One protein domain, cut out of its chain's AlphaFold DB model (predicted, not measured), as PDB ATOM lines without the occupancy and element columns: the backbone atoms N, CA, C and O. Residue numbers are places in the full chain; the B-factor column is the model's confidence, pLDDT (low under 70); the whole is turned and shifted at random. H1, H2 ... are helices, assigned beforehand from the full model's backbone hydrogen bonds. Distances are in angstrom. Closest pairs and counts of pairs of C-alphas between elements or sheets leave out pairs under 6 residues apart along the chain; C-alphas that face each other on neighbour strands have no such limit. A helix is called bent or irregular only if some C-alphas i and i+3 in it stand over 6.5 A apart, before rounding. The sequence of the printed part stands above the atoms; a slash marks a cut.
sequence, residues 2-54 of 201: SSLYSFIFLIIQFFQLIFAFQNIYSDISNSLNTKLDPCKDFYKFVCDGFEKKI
ATOM      1  N   SER A   2      21.662 -16.348  -2.099       73.88
ATOM      2  CA  SER A   2      20.398 -16.702  -1.419       73.88
ATOM      3  C   SER A   2      20.200 -16.063  -0.028       73.88
ATOM      4  O   SER A   2      19.073 -15.768   0.355       73.88
ATOM      5  N   SER A   3      21.282 -15.793   0.713       80.44
ATOM      6  CA  SER A   3      21.201 -15.253   2.084       80.44
ATOM      7  C   SER A   3      20.727 -13.795   2.157       80.44
ATOM      8  O   SER A   3      20.079 -13.417   3.127       80.44
ATOM      9  N   LEU A   4      21.025 -12.975   1.142       90.00
ATOM     10  CA  LEU A   4      20.659 -11.552   1.147       90.00
ATOM     11  C   LEU A   4      19.156 -11.364   0.883       90.00
ATOM     12  O   LEU A   4      18.505 -10.558   1.539       90.00
ATOM     13  N   TYR A   5      18.591 -12.164  -0.028       91.81
ATOM     14  CA  TYR A   5      17.156 -12.147  -0.332       91.81
ATOM     15  C   TYR A   5      16.303 -12.577   0.860       91.81
ATOM     16  O   TYR A   5      15.261 -11.978   1.111       91.81
ATOM     17  N   SER A   6      16.757 -13.573   1.626       90.06
ATOM     18  CA  SER A   6      16.054 -14.009   2.834       90.06
ATOM     19  C   SER A   6      16.022 -12.910   3.902       90.06
ATOM     20  O   SER A   6      14.973 -12.659   4.493       90.06
ATOM     21  N   PHE A   7      17.130 -12.187   4.087       92.38
ATOM     22  CA  PHE A   7      17.200 -11.081   5.041       92.38
ATOM     23  C   PHE A   7      16.320  -9.892   4.626       92.38
ATOM     24  O   PHE A   7      15.565  -9.365   5.440       92.38
ATOM     25  N   ILE A   8      16.342  -9.517   3.342       93.31
ATOM     26  CA  ILE A   8      15.479  -8.455   2.805       93.31
ATOM     27  C   ILE A   8      13.996  -8.834   2.942       93.31
ATOM     28  O   ILE A   8      13.186  -8.001   3.341       93.31
ATOM     29  N   PHE A   9      13.634 -10.090   2.673       91.12
ATOM     30  CA  PHE A   9      12.258 -10.564   2.820       91.12
ATOM     31  C   PHE A   9      11.762 -10.483   4.274       91.12
ATOM     32  O   PHE A   9      10.650 -10.014   4.513       91.12
ATOM     33  N   LEU A  10      12.597 -10.867   5.246       90.50
ATOM     34  CA  LEU A  10      12.277 -10.744   6.673       90.50
ATOM     35  C   LEU A  10      12.087  -9.284   7.099       90.50
ATOM     36  O   LEU A  10      11.137  -8.976   7.816       90.50
ATOM     37  N   ILE A  11      12.943  -8.380   6.616       92.06
ATOM     38  CA  ILE A  11      12.807  -6.943   6.877       92.06
ATOM     39  C   ILE A  11      11.477  -6.420   6.325       92.06
ATOM     40  O   ILE A  11      10.745  -5.737   7.039       92.06
ATOM     41  N   ILE A  12      11.124  -6.771   5.084       91.44
ATOM     42  CA  ILE A  12       9.863  -6.337   4.469       91.44
ATOM     43  C   ILE A  12       8.660  -6.848   5.272       91.44
ATOM     44  O   ILE A  12       7.755  -6.068   5.561       91.44
ATOM     45  N   GLN A  13       8.650  -8.121   5.682       88.69
ATOM     46  CA  GLN A  13       7.565  -8.660   6.510       88.69
ATOM     47  C   GLN A  13       7.453  -7.954   7.866       88.69
ATOM     48  O   GLN A  13       6.345  -7.662   8.318       88.69
ATOM     49  N   PHE A  14       8.582  -7.632   8.495       90.69
ATOM     50  CA  PHE A  14       8.603  -6.911   9.763       90.69
ATOM     51  C   PHE A  14       8.034  -5.490   9.632       90.69
ATOM     52  O   PHE A  14       7.213  -5.077  10.451       90.69
ATOM     53  N   PHE A  15       8.384  -4.766   8.566       89.31
ATOM     54  CA  PHE A  15       7.803  -3.449   8.293       89.31
ATOM     55  C   PHE A  15       6.293  -3.520   8.047       89.31
ATOM     56  O   PHE A  15       5.554  -2.710   8.603       89.31
ATOM     57  N   GLN A  16       5.816  -4.504   7.279       84.69
ATOM     58  CA  GLN A  16       4.377  -4.709   7.058       84.69
ATOM     59  C   GLN A  16       3.628  -4.959   8.376       84.69
ATOM     60  O   GLN A  16       2.550  -4.406   8.593       84.69
ATOM     61  N   LEU A  17       4.225  -5.733   9.289       85.12
ATOM     62  CA  LEU A  17       3.655  -5.984  10.612       85.12
ATOM     63  C   LEU A  17       3.559  -4.697  11.445       85.12
ATOM     64  O   LEU A  17       2.507  -4.419  12.016       85.12
ATOM     65  N   ILE A  18       4.621  -3.885  11.481       84.19
ATOM     66  CA  ILE A  18       4.626  -2.610  12.217       84.19
ATOM     67  C   ILE A  18       3.543  -1.666  11.690       84.19
ATOM     68  O   ILE A  18       2.796  -1.094  12.486       84.19
ATOM     69  N   PHE A  19       3.426  -1.526  10.368       75.19
ATOM     70  CA  PHE A  19       2.401  -0.674   9.763       75.19
ATOM     71  C   PHE A  19       0.983  -1.145  10.107       75.19
ATOM     72  O   PHE A  19       0.135  -0.327  10.462       75.19
ATOM     73  N   ALA A  20       0.727  -2.457  10.083       73.88
ATOM     74  CA  ALA A  20      -0.564  -3.003  10.489       73.88
ATOM     75  C   ALA A  20      -0.889  -2.690  11.962       73.88
ATOM     76  O   ALA A  20      -2.010  -2.286  12.275       73.88
ATOM     77  N   PHE A  21       0.093  -2.808  12.863       78.12
ATOM     78  CA  PHE A  21      -0.086  -2.488  14.282       78.12
ATOM     79  C   PHE A  21      -0.378  -1.004  14.534       78.12
ATOM     80  O   PHE A  21      -1.243  -0.688  15.352       78.12
ATOM     81  N   GLN A  22       0.306  -0.093  13.835       80.94
ATOM     82  CA  GLN A  22       0.083   1.347  13.995       80.94
ATOM     83  C   GLN A  22      -1.336   1.764  13.591       80.94
ATOM     84  O   GLN A  22      -1.972   2.539  14.308       80.94
ATOM     85  N   ASN A  23      -1.854   1.204  12.495       76.81
ATOM     86  CA  ASN A  23      -3.209   1.498  12.029       76.81
ATOM     87  C   ASN A  23      -4.265   1.016  13.034       76.81
ATOM     88  O   ASN A  23      -5.130   1.789  13.439       76.81
ATOM     89  N   ILE A  24      -4.131  -0.221  13.526       78.12
ATOM     90  CA  ILE A  24      -5.059  -0.789  14.517       78.12
ATOM     91  C   ILE A  24      -5.050   0.027  15.814       78.12
ATOM     92  O   ILE A  24      -6.105   0.306  16.383       78.12
ATOM     93  N   TYR A  25      -3.867   0.422  16.290       85.44
ATOM     94  CA  TYR A  25      -3.750   1.214  17.510       85.44
ATOM     95  C   TYR A  25      -4.430   2.579  17.372       85.44
ATOM     96  O   TYR A  25      -5.158   2.994  18.275       85.44
ATOM     97  N   SER A  26      -4.222   3.255  16.238       85.62
ATOM     98  CA  SER A  26      -4.861   4.539  15.949       85.62
ATOM     99  C   SER A  26      -6.382   4.416  15.988       85.62
ATOM    100  O   SER A  26      -7.034   5.189  16.686       85.62
ATOM    101  N   ASP A  27      -6.956   3.413  15.321       83.25
ATOM    102  CA  ASP A  27      -8.409   3.217  15.258       83.25
ATOM    103  C   ASP A  27      -9.023   2.921  16.629       83.25
ATOM    104  O   ASP A  27     -10.056   3.495  16.996       83.25
ATOM    105  N   ILE A  28      -8.361   2.075  17.425       85.75
ATOM    106  CA  ILE A  28      -8.792   1.776  18.794       85.75
ATOM    107  C   ILE A  28      -8.708   3.043  19.640       85.75
ATOM    108  O   ILE A  28      -9.716   3.466  20.201       85.75
ATOM    109  N   SER A  29      -7.547   3.702  19.678       88.56
ATOM    110  CA  SER A  29      -7.342   4.924  20.463       88.56
ATOM    111  C   SER A  29      -8.331   6.029  20.087       88.56
ATOM    112  O   SER A  29      -8.714   6.828  20.934       88.56
ATOM    113  N   ASN A  30      -8.743   6.077  18.822       88.12
ATOM    114  CA  ASN A  30      -9.700   7.037  18.298       88.12
ATOM    115  C   ASN A  30     -11.156   6.743  18.666       88.12
ATOM    116  O   ASN A  30     -11.979   7.658  18.564       88.12
ATOM    117  N   SER A  31     -11.463   5.499  19.027       88.56
ATOM    118  CA  SER A  31     -12.804   5.041  19.395       88.56
ATOM    119  C   SER A  31     -13.049   5.148  20.902       88.56
ATOM    120  O   SER A  31     -14.177   5.409  21.320       88.56
ATOM    121  N   LEU A  32     -11.989   5.026  21.711       92.19
ATOM    122  CA  LEU A  32     -12.066   5.112  23.169       92.19
ATOM    123  C   LEU A  32     -12.437   6.526  23.651       92.19
ATOM    124  O   LEU A  32     -11.834   7.521  23.250       92.19
ATOM    125  N   ASN A  33     -13.361   6.610  24.607       95.19
ATOM    126  CA  ASN A  33     -13.600   7.802  25.411       95.19
ATOM    127  C   ASN A  33     -13.018   7.617  26.820       95.19
ATOM    128  O   ASN A  33     -13.685   7.141  27.739       95.19
ATOM    129  N   THR A  34     -11.782   8.083  27.008       94.50
ATOM    130  CA  THR A  34     -11.031   7.976  28.272       94.50
ATOM    131  C   THR A  34     -11.607   8.790  29.434       94.50
ATOM    132  O   THR A  34     -11.112   8.686  30.553       94.50
ATOM    133  N   LYS A  35     -12.649   9.600  29.200       96.81
ATOM    134  CA  LYS A  35     -13.353  10.353  30.252       96.81
ATOM    135  C   LYS A  35     -14.427   9.529  30.959       96.81
ATOM    136  O   LYS A  35     -14.957   9.979  31.972       96.81
ATOM    137  N   LEU A  36     -14.794   8.375  30.407       95.19
ATOM    138  CA  LEU A  36     -15.775   7.474  30.998       95.19
ATOM    139  C   LEU A  36     -15.076   6.398  31.829       95.19
ATOM    140  O   LEU A  36     -13.935   6.032  31.567       95.19
ATOM    141  N   ASP A  37     -15.767   5.900  32.849       94.81
ATOM    142  CA  ASP A  37     -15.272   4.805  33.676       94.81
ATOM    143  C   ASP A  37     -15.638   3.464  33.009       94.81
ATOM    144  O   ASP A  37     -16.834   3.152  32.906       94.81
ATOM    145  N   PRO A  38     -14.654   2.656  32.570       93.12
ATOM    146  CA  PRO A  38     -14.924   1.375  31.926       93.12
ATOM    147  C   PRO A  38     -15.644   0.383  32.849       93.12
ATOM    148  O   PRO A  38     -16.334  -0.504  32.353       93.12
ATOM    149  N   CYS A  39     -15.533   0.531  34.173       95.31
ATOM    150  CA  CYS A  39     -16.214  -0.334  35.137       95.31
ATOM    151  C   CYS A  39     -17.709  -0.012  35.271       95.31
ATOM    152  O   CYS A  39     -18.467  -0.838  35.778       95.31
ATOM    153  N   LYS A  40     -18.139   1.180  34.835       97.38
ATOM    154  CA  LYS A  40     -19.544   1.618  34.891       97.38
ATOM    155  C   LYS A  40     -20.265   1.427  33.564       97.38
ATOM    156  O   LYS A  40     -21.411   0.997  33.563       97.38
ATOM    157  N   ASP A  41     -19.607   1.757  32.454       93.38
ATOM    158  CA  ASP A  41     -20.167   1.617  31.108       93.38
ATOM    159  C   ASP A  41     -19.040   1.360  30.098       93.38
ATOM    160  O   ASP A  41     -18.544   2.264  29.418       93.38
ATOM    161  N   PHE A  42     -18.603   0.100  30.033       94.00
ATOM    162  CA  PHE A  42     -17.539  -0.324  29.124       94.00
ATOM    163  C   PHE A  42     -17.887  -0.048  27.658       94.00
ATOM    164  O   PHE A  42     -17.010   0.298  26.872       94.00
ATOM    165  N   TYR A  43     -19.167  -0.162  27.289       91.44
ATOM    166  CA  TYR A  43     -19.602   0.075  25.918       91.44
ATOM    167  C   TYR A  43     -19.360   1.528  25.518       91.44
ATOM    168  O   TYR A  43     -18.665   1.778  24.536       91.44
ATOM    169  N   LYS A  44     -19.828   2.498  26.313       91.94
ATOM    170  CA  LYS A  44     -19.546   3.909  26.019       91.94
ATOM    171  C   LYS A  44     -18.065   4.241  26.148       91.94
ATOM    172  O   LYS A  44     -17.554   5.016  25.350       91.94
ATOM    173  N   PHE A  45     -17.343   3.643  27.094       92.81
ATOM    174  CA  PHE A  45     -15.893   3.824  27.163       92.81
ATOM    175  C   PHE A  45     -15.195   3.417  25.856       92.81
ATOM    176  O   PHE A  45     -14.285   4.116  25.422       92.81
ATOM    177  N   VAL A  46     -15.621   2.328  25.208       90.69
ATOM    178  CA  VAL A  46     -14.973   1.822  23.986       90.69
ATOM    179  C   VAL A  46     -15.522   2.431  22.693       90.69
ATOM    180  O   VAL A  46     -14.763   2.592  21.738       90.69
ATOM    181  N   CYS A  47     -16.816   2.747  22.635       87.69
ATOM    182  CA  CYS A  47     -17.520   3.076  21.392       87.69
ATOM    183  C   CYS A  47     -17.963   4.542  21.276       87.69
ATOM    184  O   CYS A  47     -18.247   4.988  20.168       87.69
ATOM    185  N   ASP A  48     -17.989   5.327  22.355       89.75
ATOM    186  CA  ASP A  48     -18.512   6.705  22.313       89.75
ATOM    187  C   ASP A  48     -17.683   7.633  21.401       89.75
ATOM    188  O   ASP A  48     -18.229   8.527  20.753       89.75
ATOM    189  N   GLY A  49     -16.370   7.405  21.274       87.56
ATOM    190  CA  GLY A  49     -15.535   8.132  20.313       87.56
ATOM    191  C   GLY A  49     -15.861   7.788  18.855       87.56
ATOM    192  O   GLY A  49     -15.780   8.654  17.982       87.56
ATOM    193  N   PHE A  50     -16.282   6.548  18.595       83.44
ATOM    194  CA  PHE A  50     -16.731   6.090  17.281       83.44
ATOM    195  C   PHE A  50     -18.112   6.660  16.931       83.44
ATOM    196  O   PHE A  50     -18.272   7.250  15.862       83.44
ATOM    197  N   GLU A  51     -19.078   6.581  17.851       82.31
ATOM    198  CA  GLU A  51     -20.432   7.133  17.677       82.31
ATOM    199  C   GLU A  51     -20.413   8.635  17.362       82.31
ATOM    200  O   GLU A  51     -21.175   9.110  16.525       82.31
ATOM    201  N   LYS A  52     -19.498   9.394  17.977       83.81
ATOM    202  CA  LYS A  52     -19.345  10.838  17.725       83.81
ATOM    203  C   LYS A  52     -18.732  11.172  16.369       83.81
ATOM    204  O   LYS A  52     -18.960  12.266  15.852       83.81
ATOM    205  N   LYS A  53     -17.908  10.279  15.818       80.06
ATOM    206  CA  LYS A  53     -17.223  10.487  14.534       80.06
ATOM    207  C   LYS A  53     -18.080  10.054  13.353       80.06
ATOM    208  O   LYS A  53     -18.009  10.683  12.296       80.06
ATOM    209  N   ILE A  54     -18.884   9.006  13.514       74.25
ATOM    210  CA  ILE A  54     -19.729   8.502  12.436       74.25
ATOM    211  C   ILE A  54     -21.055   9.250  12.411       74.25
ATOM    212  O   ILE A  54     -21.875   9.152  13.319       74.25
TER     213      ILE A  54
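AT A GLANCE: This is residues 2 to 54 of the 201 residues of an uncharacterized protein of Meloidogyne hapla (UniProt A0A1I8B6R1). One long helix, H1, makes a shaft that sticks out with residues 2 to 26, and at its far end a short helix, H2, is set crosswise, like the head of a hammer. A loop of residues 32 to 41 turns the chain from the one into the other. The printed part has 53 residues with two named helices, H1 then H2, and no named strand; the class is all helix. The whole is extended, with a radius of gyration of the C-alphas of 18.1 A, and spans 57 by 24 by 13 A.

HOW THE PARTS SIT: Start with H1, residues 2 to 31, and look along it: residues 2 to 26 stand free. Go on through the short link of 10 residues to H2, residues 42 to 53. The two helices touch, H1 with residues 30 to 31 alone and H2 with residues 46 to 50 alone. Their closest C-alphas are those of Ser 31 and Gly 49, 4.2 A apart. Their lines stand about perpendicular, at 88 degrees. In H1 every O i to N i+4 pair is within hydrogen-bond range; in H2 it is 6 of 8.

IN THESE COORDINATES: Find C-alpha 2 at (20.398, -16.702, -1.419); from there H1 runs 44.8 A to C-alpha 31 at (-12.804, 5.041, 19.395). H2 begins at Phe 42 and runs 18.2 A to C-alpha 53 at (-17.223, 10.487, 14.534). It is irregular: C-alphas 46 and 49 are 7.3 A apart, and its line is a rough one.

THE WHOLE: The outline is a rod, and the two C-alphas farthest apart, those of Ser 2 and Lys 40, are 57.0 A from each other. The printed part has no cut and no long link. The mean pLDDT of the printed part is 87.7, and no printed residue is under 70.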